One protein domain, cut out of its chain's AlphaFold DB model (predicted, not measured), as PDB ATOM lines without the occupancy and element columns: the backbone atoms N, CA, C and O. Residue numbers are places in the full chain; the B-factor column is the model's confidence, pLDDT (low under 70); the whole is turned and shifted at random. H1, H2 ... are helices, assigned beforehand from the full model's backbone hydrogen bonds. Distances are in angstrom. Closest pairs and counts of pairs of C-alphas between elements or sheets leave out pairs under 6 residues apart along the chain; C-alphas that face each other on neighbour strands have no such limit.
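This is residues 29 to 129 of the 130 residues of an uncharacterized protein of Spirochaetes bacterium (UniProt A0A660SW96). Two long helices, H1 and H3, lie side by side and run opposite ways, while the chain between them loops out to one side into a small head that holds the short helix H2. The head is loosely attached, and H1 makes the longest axis. The printed part has 101 residues with three named helices, in the order H1, H2, H3, and no named strand; the class is all helix. The whole is loose, with a radius of gyration of the C-alphas of 15.8 A, and elongated, spanning 49 by 30 by 18 A.

H1, residues 29 to 61, is 46.8 A long and begins at C-alpha 29 (152.579, 54.532, 47.241). H3, residues 106 to 127, is 31.4 A long and ends at C-alpha 127 (161.805, 47.103, 38.028). H2 is residues 91 to 98, 10.2 A.

H1 touches H3 with residues 38 to 53 alone, at a shallow tilt of 22 degrees, opposite ways; their closest C-alphas, of Gly 49 and Gln 108, are 4.7 A apart. H1, with residues 42 to 46 alone, and H2 only just touch, with 3 pairs of C-alphas within 8 A, the closest those of Leu 42 and Val 98 at 6.0 A. H2 and H3 are apart. In H1, H2 and H3 every O i to N i+4 pair is within hydrogen-bond range.

The C-alphas farthest apart, of Leu 29 and Gly 63, are 50.7 A apart. The printed part has no cut. The link from H1 to H2 is long, 29 residues. Residues 128 to 129 have pLDDT under 70.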
ATOM      1  N   LEU A  29     153.014  54.455  48.638       88.19
ATOM      2  CA  LEU A  29     152.579  54.532  47.241       88.19
ATOM      3  C   LEU A  29     153.301  53.511  46.354       88.19
ATOM      4  O   LEU A  29     152.659  52.882  45.518       88.19
ATOM      5  N   ALA A  30     154.599  53.279  46.572       91.12
ATOM      6  CA  ALA A  30     155.348  52.295  45.796       91.12
ATOM      7  C   ALA A  30     154.799  50.875  46.004       91.12
ATOM      8  O   ALA A  30     154.700  50.107  45.051       91.12
ATOM      9  N   VAL A  31     154.381  50.531  47.229       91.12
ATOM     10  CA  VAL A  31     153.738  49.236  47.507       91.12
ATOM     11  C   VAL A  31     152.392  49.143  46.792       91.12
ATOM     12  O   VAL A  31     152.150  48.147  46.117       91.12
ATOM     13  N   ILE A  32     151.547  50.179  46.871       91.50
ATOM     14  CA  ILE A  32     150.247  50.186  46.179       91.50
ATOM     15  C   ILE A  32     150.422  50.005  44.675       91.50
ATOM     16  O   ILE A  32     149.774  49.136  44.092       91.50
ATOM     17  N   PHE A  33     151.291  50.792  44.041       91.69
ATOM     18  CA  PHE A  33     151.492  50.710  42.597       91.69
ATOM     19  C   PHE A  33     152.066  49.358  42.179       91.69
ATOM     20  O   PHE A  33     151.573  48.773  41.220       91.69
ATOM     21  N   ASN A  34     153.035  48.814  42.920       93.50
ATOM     22  CA  ASN A  34     153.599  47.502  42.607       93.50
ATOM     23  C   ASN A  34     152.564  46.377  42.743       93.50
ATOM     24  O   ASN A  34     152.451  45.539  41.851       93.50
ATOM     25  N   VAL A  35     151.769  46.373  43.817       93.62
ATOM     26  CA  VAL A  35     150.687  45.389  43.994       93.62
ATOM     27  C   VAL A  35     149.635  45.542  42.895       93.62
ATOM     28  O   VAL A  35     149.211  44.547  42.311       93.62
ATOM     29  N   THR A  36     149.257  46.779  42.563       94.25
ATOM     30  CA  THR A  36     148.274  47.068  41.511       94.25
ATOM     31  C   THR A  36     148.768  46.598  40.146       94.25
ATOM     32  O   THR A  36     148.021  45.941  39.432       94.25
ATOM     33  N   LEU A  37     150.027  46.861  39.787       95.25
ATOM     34  CA  LEU A  37     150.621  46.390  38.532       95.25
ATOM     35  C   LEU A  37     150.641  44.861  38.450       95.25
ATOM     36  O   LEU A  37     150.223  44.303  37.437       95.25
ATOM     37  N   GLY A  38     151.054  44.183  39.523       95.56
ATOM     38  CA  GLY A  38     150.996  42.722  39.596       95.56
ATOM     39  C   GLY A  38     149.571  42.189  39.408       95.56
ATOM     40  O   GLY A  38     149.355  41.245  38.648       95.56
ATOM     41  N   TYR A  39     148.584  42.830  40.039       95.88
ATOM     42  CA  TYR A  39     147.178  42.461  39.886       95.88
ATOM     43  C   TYR A  39     146.648  42.729  38.470       95.88
ATOM     44  O   TYR A  39     145.936  41.892  37.921       95.88
ATOM     45  N   LEU A  40     147.040  43.835  37.831       96.25
ATOM     46  CA  LEU A  40     146.669  44.143  36.447       96.25
ATOM     47  C   LEU A  40     147.205  43.099  35.459       96.25
ATOM     48  O   LEU A  40     146.484  42.729  34.535       96.25
ATOM     49  N   ILE A  41     148.417  42.576  35.672       97.06
ATOM     50  CA  ILE A  41     148.962  41.472  34.862       97.06
ATOM     51  C   ILE A  41     148.073  40.228  34.990       97.06
ATOM     52  O   ILE A  41     147.719  39.621  33.979       97.06
ATOM     53  N   LEU A  42     147.683  39.863  36.217       97.12
ATOM     54  CA  LEU A  42     146.800  38.719  36.467       97.12
ATOM     55  C   LEU A  42     145.421  38.906  35.818       97.12
ATOM     56  O   LEU A  42     144.935  37.996  35.147       97.12
ATOM     57  N   GLN A  43     144.807  40.083  35.976       96.88
ATOM     58  CA  GLN A  43     143.486  40.381  35.414       96.88
ATOM     59  C   GLN A  43     143.505  40.397  33.882       96.88
ATOM     60  O   GLN A  43     142.641  39.787  33.255       96.88
ATOM     61  N   ALA A  44     144.516  41.014  33.267       97.56
ATOM     62  CA  ALA A  44     144.670  41.014  31.814       97.56
ATOM     63  C   ALA A  44     144.842  39.590  31.261       97.56
ATOM     64  O   ALA A  44     144.202  39.228  30.272       97.56
ATOM     65  N   ALA A  45     145.643  38.754  31.929       97.81
ATOM     66  CA  ALA A  45     145.814  37.356  31.546       97.81
ATOM     67  C   ALA A  45     144.511  36.558  31.634       97.81
ATOM     68  O   ALA A  45     144.196  35.777  30.734       97.81
ATOM     69  N   TYR A  46     143.759  36.745  32.722       96.94
ATOM     70  CA  TYR A  46     142.478  36.082  32.920       96.94
ATOM     71  C   TYR A  46     141.474  36.475  31.835       96.94
ATOM     72  O   TYR A  46     140.879  35.600  31.211       96.94
ATOM     73  N   MET A  47     141.341  37.774  31.546       97.19
ATOM     74  CA  MET A  47     140.464  38.267  30.481       97.19
ATOM     75  C   MET A  47     140.858  37.714  29.108       97.19
ATOM     76  O   MET A  47     139.984  37.323  28.336       97.19
ATOM     77  N   LEU A  48     142.158  37.630  28.810       97.88
ATOM     78  CA  LEU A  48     142.666  37.034  27.574       97.88
ATOM     79  C   LEU A  48     142.282  35.550  27.473       97.88
ATOM     80  O   LEU A  48     141.691  35.133  26.478       97.88
ATOM     81  N   GLY A  49     142.569  34.757  28.509       96.94
ATOM     82  CA  GLY A  49     142.217  33.337  28.548       96.94
ATOM     83  C   GLY A  49     140.707  33.107  28.443       96.94
ATOM     84  O   GLY A  49     140.258  32.258  27.675       96.94
ATOM     85  N   TYR A  50     139.910  33.899  29.160       95.62
ATOM     86  CA  TYR A  50     138.452  33.834  29.101       95.62
ATOM     87  C   TYR A  50     137.910  34.213  27.714       95.62
ATOM     88  O   TYR A  50     137.013  33.553  27.200       95.62
ATOM     89  N   SER A  51     138.507  35.206  27.051       97.44
ATOM     90  CA  SER A  51     138.145  35.565  25.673       97.44
ATOM     91  C   SER A  51     138.397  34.410  24.700       97.44
ATOM     92  O   SER A  51     137.585  34.176  23.811       97.44
ATOM     93  N   ILE A  52     139.476  33.639  24.892       97.06
ATOM     94  CA  ILE A  52     139.731  32.413  24.119       97.06
ATOM     95  C   ILE A  52     138.663  31.347  24.394       97.06
ATOM     96  O   ILE A  52     138.184  30.718  23.454       97.06
ATOM     97  N   HIS A  53     138.260  31.157  25.654       95.69
ATOM     98  CA  HIS A  53     137.188  30.223  26.020       95.69
ATOM     99  C   HIS A  53     135.866  30.556  25.312       95.69
ATOM    100  O   HIS A  53     135.243  29.684  24.699       95.69
ATOM    101  N   GLU A  54     135.461  31.826  25.354       96.25
ATOM    102  CA  GLU A  54     134.243  32.306  24.697       96.25
ATOM    103  C   GLU A  54     134.354  32.229  23.171       96.25
ATOM    104  O   GLU A  54     133.426  31.774  22.505       96.25
ATOM    105  N   PHE A  55     135.512  32.577  22.603       95.88
ATOM    106  CA  PHE A  55     135.762  32.462  21.167       95.88
ATOM    107  C   PHE A  55     135.632  31.014  20.669       95.88
ATOM    108  O   PHE A  55     134.932  30.755  19.690       95.88
ATOM    109  N   LEU A  56     136.242  30.049  21.364       95.19
ATOM    110  CA  LEU A  56     136.122  28.628  21.021       95.19
ATOM    111  C   LEU A  56     134.686  28.118  21.189       95.19
ATOM    112  O   LEU A  56     134.202  27.342  20.361       95.19
ATOM    113  N   SER A  57     133.989  28.577  22.229       93.31
ATOM    114  CA  SER A  57     132.579  28.251  22.462       93.31
ATOM    115  C   SER A  57     131.678  28.795  21.349       93.31
ATOM    116  O   SER A  57     130.777  28.086  20.899       93.31
ATOM    117  N   ALA A  58     131.960  29.999  20.846       95.38
ATOM    118  CA  ALA A  58     131.268  30.592  19.706       95.38
ATOM    119  C   ALA A  58     131.548  29.832  18.397       95.38
ATOM    120  O   ALA A  58     130.624  29.502  17.661       95.38
ATOM    121  N   LEU A  59     132.802  29.465  18.111       94.38
ATOM    122  CA  LEU A  59     133.115  28.659  16.921       94.38
ATOM    123  C   LEU A  59     132.424  27.290  16.944       94.38
ATOM    124  O   LEU A  59     131.974  26.800  15.905       94.38
ATOM    125  N   LYS A  60     132.313  26.683  18.131       93.25
ATOM    126  CA  LYS A  60     131.552  25.448  18.332       93.25
ATOM    127  C   LYS A  60     130.060  25.658  18.065       93.25
ATOM    128  O   LYS A  60     129.452  24.826  17.397       93.25
ATOM    129  N   SER A  61     129.461  26.741  18.567       92.31
ATOM    130  CA  SER A  61     128.027  27.005  18.374       92.31
ATOM    131  C   SER A  61     127.670  27.335  16.923       92.31
ATOM    132  O   SER A  61     126.594  26.956  16.469       92.31
ATOM    133  N   PHE A  62     128.582  27.954  16.166       93.50
ATOM    134  CA  PHE A  62     128.415  28.212  14.731       93.50
ATOM    135  C   PHE A  62     128.666  26.989  13.833       93.50
ATOM    136  O   PHE A  62     128.588  27.101  12.612       93.50
ATOM    137  N   GLY A  63     129.005  25.827  14.400       89.75
ATOM    138  CA  GLY A  63     129.317  24.618  13.631       89.75
ATOM    139  C   GLY A  63     130.653  24.674  12.881       89.75
ATOM    140  O   GLY A  63     130.980  23.746  12.149       89.75
ATOM    141  N   SER A  64     131.449  25.732  13.075       91.06
ATOM    142  CA  SER A  64     132.793  25.863  12.495       91.06
ATOM    143  C   SER A  64     133.834  25.007  13.221       91.06
ATOM    144  O   SER A  64     134.897  24.730  12.671       91.06
ATOM    145  N   LEU A  65     133.545  24.583  14.456       89.56
ATOM    146  CA  LEU A  65     134.417  23.728  15.255       89.56
ATOM    147  C   LEU A  65     133.688  22.451  15.679       89.56
ATOM    148  O   LEU A  65     132.666  22.508  16.365       89.56
ATOM    149  N   HIS A  66     134.239  21.293  15.310       88.94
ATOM    150  CA  HIS A  66     133.688  20.012  15.743       88.94
ATOM    151  C   HIS A  66     133.807  19.870  17.274       88.94
ATOM    152  O   HIS A  66     134.850  20.230  17.828       88.94
ATOM    153  N   PRO A  67     132.799  19.319  17.980       85.25
ATOM    154  CA  PRO A  67     132.840  19.148  19.437       85.25
ATOM    155  C   PRO A  67     134.026  18.327  19.958       85.25
ATOM    156  O   PRO A  67     134.432  18.515  21.100       85.25
ATOM    157  N   GLU A  68     134.579  17.451  19.121       87.31
ATOM    158  CA  GLU A  68     135.737  16.597  19.427       87.31
ATOM    159  C   GLU A  68     137.075  17.224  19.005       87.31
ATOM    160  O   GLU A  68     138.111  16.564  19.000       87.31
ATOM    161  N   SER A  69     137.072  18.503  18.619       89.75
ATOM    162  CA  SER A  69     138.292  19.209  18.240       89.75
ATOM    163  C   SER A  69     139.309  19.210  19.391       89.75
ATOM    164  O   SER A  69     138.936  19.510  20.531       89.75
ATOM    165  N   PRO A  70     140.609  19.000  19.105       89.19
ATOM    166  CA  PRO A  70     141.670  19.102  20.105       89.19
ATOM    167  C   PRO A  70     141.697  20.441  20.859       89.19
ATOM    168  O   PRO A  70     142.142  20.501  22.002       89.19
ATOM    169  N   LEU A  71     141.185  21.513  20.246       90.25
ATOM    170  CA  LEU A  71     141.125  22.849  20.846       90.25
ATOM    171  C   LEU A  71     140.120  22.946  22.005       90.25
ATOM    172  O   LEU A  71     140.260  23.821  22.857       90.25
ATOM    173  N   LEU A  72     139.129  22.050  22.057       91.56
ATOM    174  CA  LEU A  72     138.093  22.007  23.095       91.56
ATOM    175  C   LEU A  72     138.428  21.043  24.240       91.56
ATOM    176  O   LEU A  72     137.646  20.922  25.190       91.56
ATOM    177  N   ILE A  73     139.574  20.355  24.170       94.06
ATOM    178  CA  ILE A  73     140.001  19.429  25.217       94.06
ATOM    179  C   ILE A  73     140.201  20.208  26.513       94.06
ATOM    180  O   ILE A  73     140.951  21.186  26.586       94.06
ATOM    181  N   LYS A  74     139.519  19.739  27.556       94.75
ATOM    182  CA  LYS A  74     139.656  20.254  28.912       94.75
ATOM    183  C   LYS A  74     140.914  19.689  29.549       94.75
ATOM    184  O   LYS A  74     141.139  18.485  29.495       94.75
ATOM    185  N   LEU A  75     141.711  20.554  30.171       95.44
ATOM    186  CA  LEU A  75     142.933  20.142  30.861       95.44
ATOM    187  C   LEU A  75     142.614  19.326  32.125       95.44
ATOM    188  O   LEU A  75     143.279  18.344  32.431       95.44
ATOM    189  N   PHE A  76     141.579  19.744  32.848       95.62
ATOM    190  CA  PHE A  76     141.023  19.060  34.010       95.62
ATOM    191  C   PHE A  76     139.561  19.482  34.196       95.62
ATOM    192  O   PHE A  76     139.090  20.433  33.566       95.62
ATOM    193  N   ASN A  77     138.840  18.791  35.079       96.06
ATOM    194  CA  ASN A  77     137.495  19.178  35.486       96.06
ATOM    195  C   ASN A  77     137.345  19.061  37.005       96.06
ATOM    196  O   ASN A  77     137.217  17.971  37.549       96.06
ATOM    197  N   LEU A  78     137.347  20.212  37.667       95.31
ATOM    198  CA  LEU A  78     137.161  20.371  39.108       95.31
ATOM    199  C   LEU A  78     135.807  21.027  39.427       95.31
ATOM    200  O   LEU A  78     135.603  21.550  40.523       95.31
ATOM    201  N   SER A  79     134.882  21.037  38.463       93.38
ATOM    202  CA  SER A  79     133.516  21.531  38.677       93.38
ATOM    203  C   SER A  79     132.799  20.670  39.720       93.38
ATOM    204  O   SER A  79     133.019  19.463  39.780       93.38
ATOM    205  N   GLY A  80     131.950  21.278  40.547       93.19
ATOM    206  CA  GLY A  80     131.265  20.595  41.649       93.19
ATOM    207  C   GLY A  80     132.141  20.288  42.872       93.19
ATOM    208  O   GLY A  80     131.644  19.728  43.845       93.19
ATOM    209  N   THR A  81     133.424  20.663  42.859       95.38
ATOM    210  CA  THR A  81     134.323  20.535  44.018       95.38
ATOM    211  C   THR A  81     134.458  21.863  44.769       95.38
ATOM    212  O   THR A  81     133.971  22.906  44.328       95.38
ATOM    213  N   ILE A  82     135.201  21.871  45.880       96.31
ATOM    214  CA  ILE A  82     135.549  23.109  46.601       96.31
ATOM    215  C   ILE A  82     136.321  24.121  45.733       96.31
ATOM    216  O   ILE A  82     136.321  25.314  46.040       96.31
ATOM    217  N   LEU A  83     136.953  23.654  44.648       96.06
ATOM    218  CA  LEU A  83     137.696  24.455  43.674       96.06
ATOM    219  C   LEU A  83     136.829  24.913  42.491       96.06
ATOM    220  O   LEU A  83     137.362  25.437  41.516       96.06
ATOM    221  N   ASP A  84     135.507  24.739  42.528       95.94
ATOM    222  CA  ASP A  84     134.638  25.241  41.464       95.94
ATOM    223  C   ASP A  84     134.643  26.780  41.417       95.94
ATOM    224  O   ASP A  84     134.292  27.444  42.390       95.94
ATOM    225  N   HIS A  85     135.002  27.359  40.272       94.56
ATOM    226  CA  HIS A  85     135.043  28.810  40.078       94.56
ATOM    227  C   HIS A  85     133.663  29.487  40.151       94.56
ATOM    228  O   HIS A  85     133.604  30.705  40.275       94.56
ATOM    229  N   LYS A  86     132.558  28.727  40.078       93.25
ATOM    230  CA  LYS A  86     131.187  29.268  40.134       93.25
ATOM    231  C   LYS A  86     130.524  29.146  41.502       93.25
ATOM    232  O   LYS A  86     129.678  29.968  41.837       93.25
ATOM    233  N   ALA A  87     130.862  28.105  42.260       93.69
ATOM    234  CA  ALA A  87     130.148  27.746  43.491       93.69
ATOM    235  C   ALA A  87     131.060  27.249  44.625       93.69
ATOM    236  O   ALA A  87     130.607  27.078  45.754       93.69
ATOM    237  N   GLY A  88     132.337  26.994  44.339       93.44
ATOM    238  CA  GLY A  88     133.289  26.457  45.298       93.44
ATOM    239  C   GLY A  88     133.753  27.525  46.283       93.44
ATOM    240  O   GLY A  88     134.090  28.643  45.892       93.44
ATOM    241  N   ILE A  89     133.827  27.155  47.564       94.56
ATOM    242  CA  ILE A  89     134.266  28.044  48.653       94.56
ATOM    243  C   ILE A  89     135.677  28.593  48.391       94.56
ATOM    244  O   ILE A  89     135.938  29.759  48.672       94.56
ATOM    245  N   LEU A  90     136.574  27.773  47.831       95.56
ATOM    246  CA  LEU A  90     137.921  28.197  47.438       95.56
ATOM    247  C   LEU A  90     137.978  28.646  45.976       95.56
ATOM    248  O   LEU A  90     138.734  29.554  45.639       95.56
ATOM    249  N   GLY A  91     137.172  28.033  45.108       95.38
ATOM    250  CA  GLY A  91     137.179  28.338  43.682       95.38
ATOM    251  C   GLY A  91     136.742  29.767  43.351       95.38
ATOM    252  O   GLY A  91     137.356  30.374  42.478       95.38
ATOM    253  N   ILE A  92     135.760  30.334  44.063       94.31
ATOM    254  CA  ILE A  92     135.308  31.721  43.846       94.31
ATOM    255  C   ILE A  92     136.414  32.739  44.200       94.31
ATOM    256  O   ILE A  92     136.772  33.538  43.332       94.31
ATOM    257  N   PRO A  93     137.019  32.724  45.409       94.06
ATOM    258  CA  PRO A  93     138.139  33.613  45.718       94.06
ATOM    259  C   PRO A  93     139.311  33.464  44.746       94.06
ATOM    260  O   PRO A  93     139.864  34.464  44.298       94.06
ATOM    261  N   LEU A  94     139.673  32.232  44.375       95.31
ATOM    262  CA  LEU A  94     140.751  31.991  43.415       95.31
ATOM    263  C   LEU A  94     140.414  32.547  42.026       95.31
ATOM    264  O   LEU A  94     141.291  33.078  41.343       95.31
ATOM    265  N   ASN A  95     139.154  32.452  41.598       95.06
ATOM    266  CA  ASN A  95     138.715  33.011  40.325       95.06
ATOM    267  C   ASN A  95     138.889  34.536  40.310       95.06
ATOM    268  O   ASN A  95     139.504  35.068  39.391       95.06
ATOM    269  N   ILE A  96     138.445  35.215  41.368       91.75
ATOM    270  CA  ILE A  96     138.496  36.680  41.477       91.75
ATOM    271  C   ILE A  96     139.935  37.194  41.636       91.75
ATOM    272  O   ILE A  96     140.318  38.202  41.034       91.75
ATOM    273  N   LEU A  97     140.741  36.529  42.468       92.94
ATOM    274  CA  LEU A  97     142.067  37.024  42.849       92.94
ATOM    275  C   LEU A  97     143.149  36.684  41.825       92.94
ATOM    276  O   LEU A  97     144.014  37.516  41.560       92.94
ATOM    277  N   VAL A  98     143.119  35.474  41.263       93.88
ATOM    278  CA  VAL A  98     144.201  34.963  40.403       93.88
ATOM    279  C   VAL A  98     143.713  34.432  39.053       93.88
ATOM    280  O   VAL A  98     144.503  33.874  38.294       93.88
ATOM    281  N   GLY A  99     142.431  34.605  38.721       93.38
ATOM    282  CA  GLY A  99     141.886  34.183  37.429       93.38
ATOM    283  C   GLY A  99     141.716  32.670  37.290       93.38
ATOM    284  O   GLY A  99     141.799  32.132  36.189       93.38
ATOM    285  N   TRP A 100     141.530  31.946  38.393       95.50
ATOM    286  CA  TRP A 100     141.315  30.499  38.367       95.50
ATOM    287  C   TRP A 100     140.066  30.093  37.571       95.50
ATOM    288  O   TRP A 100     139.019  30.735  37.661       95.50
ATOM    289  N   TYR A 101     140.146  28.974  36.851       94.81
ATOM    290  CA  TYR A 101     139.018  28.385  36.135       94.81
ATOM    291  C   TYR A 101     138.994  26.873  36.378       94.81
ATOM    292  O   TYR A 101     139.998  26.199  36.172       94.81
ATOM    293  N   SER A 102     137.860  26.323  36.826       95.56
ATOM    294  CA  SER A 102     137.791  24.921  37.292       95.56
ATOM    295  C   SER A 102     137.712  23.878  36.172       95.56
ATOM    296  O   SER A 102     137.840  22.685  36.438       95.56
ATOM    297  N   LYS A 103     137.488  24.302  34.925       95.31
ATOM    298  CA  LYS A 103     137.414  23.423  33.748       95.31
ATOM    299  C   LYS A 103     137.938  24.104  32.474       95.31
ATOM    300  O   LYS A 103     137.154  24.342  31.546       95.31
ATOM    301  N   PRO A 104     139.225  24.488  32.434       96.31
ATOM    302  CA  PRO A 104     139.782  25.241  31.320       96.31
ATOM    303  C   PRO A 104     140.078  24.329  30.134       96.31
ATOM    304  O   PRO A 104     140.478  23.175  30.305       96.31
ATOM    305  N   GLU A 105     139.898  24.847  28.924       96.44
ATOM    306  CA  GLU A 105     140.525  24.286  27.729       96.44
ATOM    307  C   GLU A 105     142.050  24.370  27.874       96.44
ATOM    308  O   GLU A 105     142.579  25.327  28.445       96.44
ATOM    309  N   ILE A 106     142.773  23.399  27.311       95.75
ATOM    310  CA  ILE A 106     144.245  23.421  27.282       95.75
ATOM    311  C   ILE A 106     144.749  24.741  26.679       95.75
ATOM    312  O   ILE A 106     145.654  25.370  27.222       95.75
ATOM    313  N   VAL A 107     144.114  25.202  25.596       95.75
ATOM    314  CA  VAL A 107     144.477  26.452  24.914       95.75
ATOM    315  C   VAL A 107     144.255  27.668  25.819       95.75
ATOM    316  O   VAL A 107     145.163  28.484  25.959       95.75
ATOM    317  N   GLN A 108     143.096  27.764  26.484       96.56
ATOM    318  CA  GLN A 108     142.817  28.816  27.472       96.56
ATOM    319  C   GLN A 108     143.905  28.843  28.554       96.56
ATOM    320  O   GLN A 108     144.447  29.905  28.866       96.56
ATOM    321  N   PHE A 109     144.233  27.675  29.112       96.62
ATOM    322  CA  PHE A 109     145.203  27.552  30.194       96.62
ATOM    323  C   PHE A 109     146.599  28.008  29.759       96.62
ATOM    324  O   PHE A 109     147.216  28.818  30.453       96.62
ATOM    325  N   ILE A 110     147.080  27.532  28.606       97.06
ATOM    326  CA  ILE A 110     148.395  27.897  28.062       97.06
ATOM    327  C   ILE A 110     148.462  29.400  27.796       97.06
ATOM    328  O   ILE A 110     149.407  30.055  28.234       97.06
ATOM    329  N   VAL A 111     147.455  29.967  27.125       97.69
ATOM    330  CA  VAL A 111     147.433  31.396  26.785       97.69
ATOM    331  C   VAL A 111     147.468  32.254  28.051       97.69
ATOM    332  O   VAL A 111     148.335  33.117  28.177       97.69
ATOM    333  N   GLN A 112     146.611  31.963  29.031       97.56
ATOM    334  CA  GLN A 112     146.581  32.697  30.294       97.56
ATOM    335  C   GLN A 112     147.914  32.601  31.051       97.56
ATOM    336  O   GLN A 112     148.484  33.623  31.428       97.56
ATOM    337  N   HIS A 113     148.452  31.395  31.254       96.81
ATOM    338  CA  HIS A 113     149.672  31.218  32.052       96.81
ATOM    339  C   HIS A 113     150.919  31.733  31.332       96.81
ATOM    340  O   HIS A 113     151.819  32.264  31.982       96.81
ATOM    341  N   SER A 114     150.964  31.644  30.001       98.00
ATOM    342  CA  SER A 114     152.043  32.244  29.212       98.00
ATOM    343  C   SER A 114     152.051  33.771  29.342       98.00
ATOM    344  O   SER A 114     153.119  34.349  29.546       98.00
ATOM    345  N   TYR A 115     150.876  34.417  29.337       97.75
ATOM    346  CA  TYR A 115     150.754  35.854  29.578       97.75
ATOM    347  C   TYR A 115     151.180  36.230  30.999       97.75
ATOM    348  O   TYR A 115     151.935  37.183  31.168       97.75
ATOM    349  N   ILE A 116     150.745  35.477  32.017       97.62
ATOM    350  CA  ILE A 116     151.159  35.697  33.414       97.62
ATOM    351  C   ILE A 116     152.684  35.636  33.514       97.62
ATOM    352  O   ILE A 116     153.317  36.603  33.934       97.62
ATOM    353  N   LEU A 117     153.291  34.527  33.080       97.62
ATOM    354  CA  LEU A 117     154.739  34.335  33.151       97.62
ATOM    355  C   LEU A 117     155.490  35.427  32.383       97.62
ATOM    356  O   LEU A 117     156.402  36.042  32.932       97.62
ATOM    357  N   GLY A 118     155.084  35.717  31.145       97.50
ATOM    358  CA  GLY A 118     155.681  36.775  30.333       97.50
ATOM    359  C   GLY A 118     155.558  38.154  30.982       97.50
ATOM    360  O   GLY A 118     156.550  38.875  31.084       97.50
ATOM    361  N   GLY A 119     154.372  38.495  31.487       96.81
ATOM    362  CA  GLY A 119     154.086  39.754  32.166       96.81
ATOM    363  C   GLY A 119     154.943  39.952  33.413       96.81
ATOM    364  O   GLY A 119     155.594  40.988  33.544       96.81
ATOM    365  N   PHE A 120     155.037  38.946  34.288       96.56
ATOM    366  CA  PHE A 120     155.880  39.018  35.487       96.56
ATOM    367  C   PHE A 120     157.382  39.030  35.155       96.56
ATOM    368  O   PHE A 120     158.145  39.753  35.803       96.56
ATOM    369  N   ILE A 121     157.829  38.299  34.126       96.56
ATOM    370  CA  ILE A 121     159.226  38.351  33.664       96.56
ATOM    371  C   ILE A 121     159.570  39.760  33.178       96.56
ATOM    372  O   ILE A 121     160.589  40.314  33.601       96.56
ATOM    373  N   LEU A 122     158.732  40.347  32.317       95.31
ATOM    374  CA  LEU A 122     158.921  41.708  31.813       95.31
ATOM    375  C   LEU A 122     158.904  42.717  32.960       95.31
ATOM    376  O   LEU A 122     159.838  43.508  33.082       95.31
ATOM    377  N   TRP A 123     157.911  42.636  33.843       94.62
ATOM    378  CA  TRP A 123     157.793  43.526  34.992       94.62
ATOM    379  C   TRP A 123     159.032  43.482  35.895       94.62
ATOM    380  O   TRP A 123     159.593  44.530  36.214       94.62
ATOM    381  N   SER A 124     159.552  42.291  36.218       92.69
ATOM    382  CA  SER A 124     160.770  42.183  37.036       92.69
ATOM    383  C   SER A 124     162.013  42.759  36.344       92.69
ATOM    384  O   SER A 124     162.880  43.327  37.009       92.69
ATOM    385  N   LYS A 125     162.111  42.651  35.010       92.31
ATOM    386  CA  LYS A 125     163.214  43.235  34.233       92.31
ATOM    387  C   LYS A 125     163.159  44.762  34.228       92.31
ATOM    388  O   LYS A 125     164.215  45.385  34.311       92.31
ATOM    389  N   PHE A 126     161.969  45.352  34.141       87.50
ATOM    390  CA  PHE A 126     161.799  46.807  34.193       87.50
ATOM    391  C   PHE A 126     162.048  47.364  35.597       87.50
ATOM    392  O   PHE A 126     162.762  48.352  35.730       87.50
ATOM    393  N   ASN A 127     161.580  46.678  36.643       80.75
ATOM    394  CA  ASN A 127     161.805  47.103  38.028       80.75
ATOM    395  C   ASN A 127     163.262  46.948  38.500       80.75
ATOM    396  O   ASN A 127     163.650  47.586  39.468       80.75
ATOM    397  N   ARG A 128     164.081  46.115  37.842       69.94
ATOM    398  CA  ARG A 128     165.519  45.955  38.143       69.94
ATOM    399  C   ARG A 128     166.423  47.018  37.512       69.94
ATOM    400  O   ARG A 128     167.607  47.050  37.828       69.94
ATOM    401  N   LYS A 129     165.906  47.810  36.569       56.72
ATOM    402  CA  LYS A 129     166.662  48.850  35.849       56.72
ATOM    403  C   LYS A 129     166.413  50.268  36.383       56.72
ATOM    404  O   LYS A 129     166.960  51.208  35.812       56.72
TER     405      LYS A 129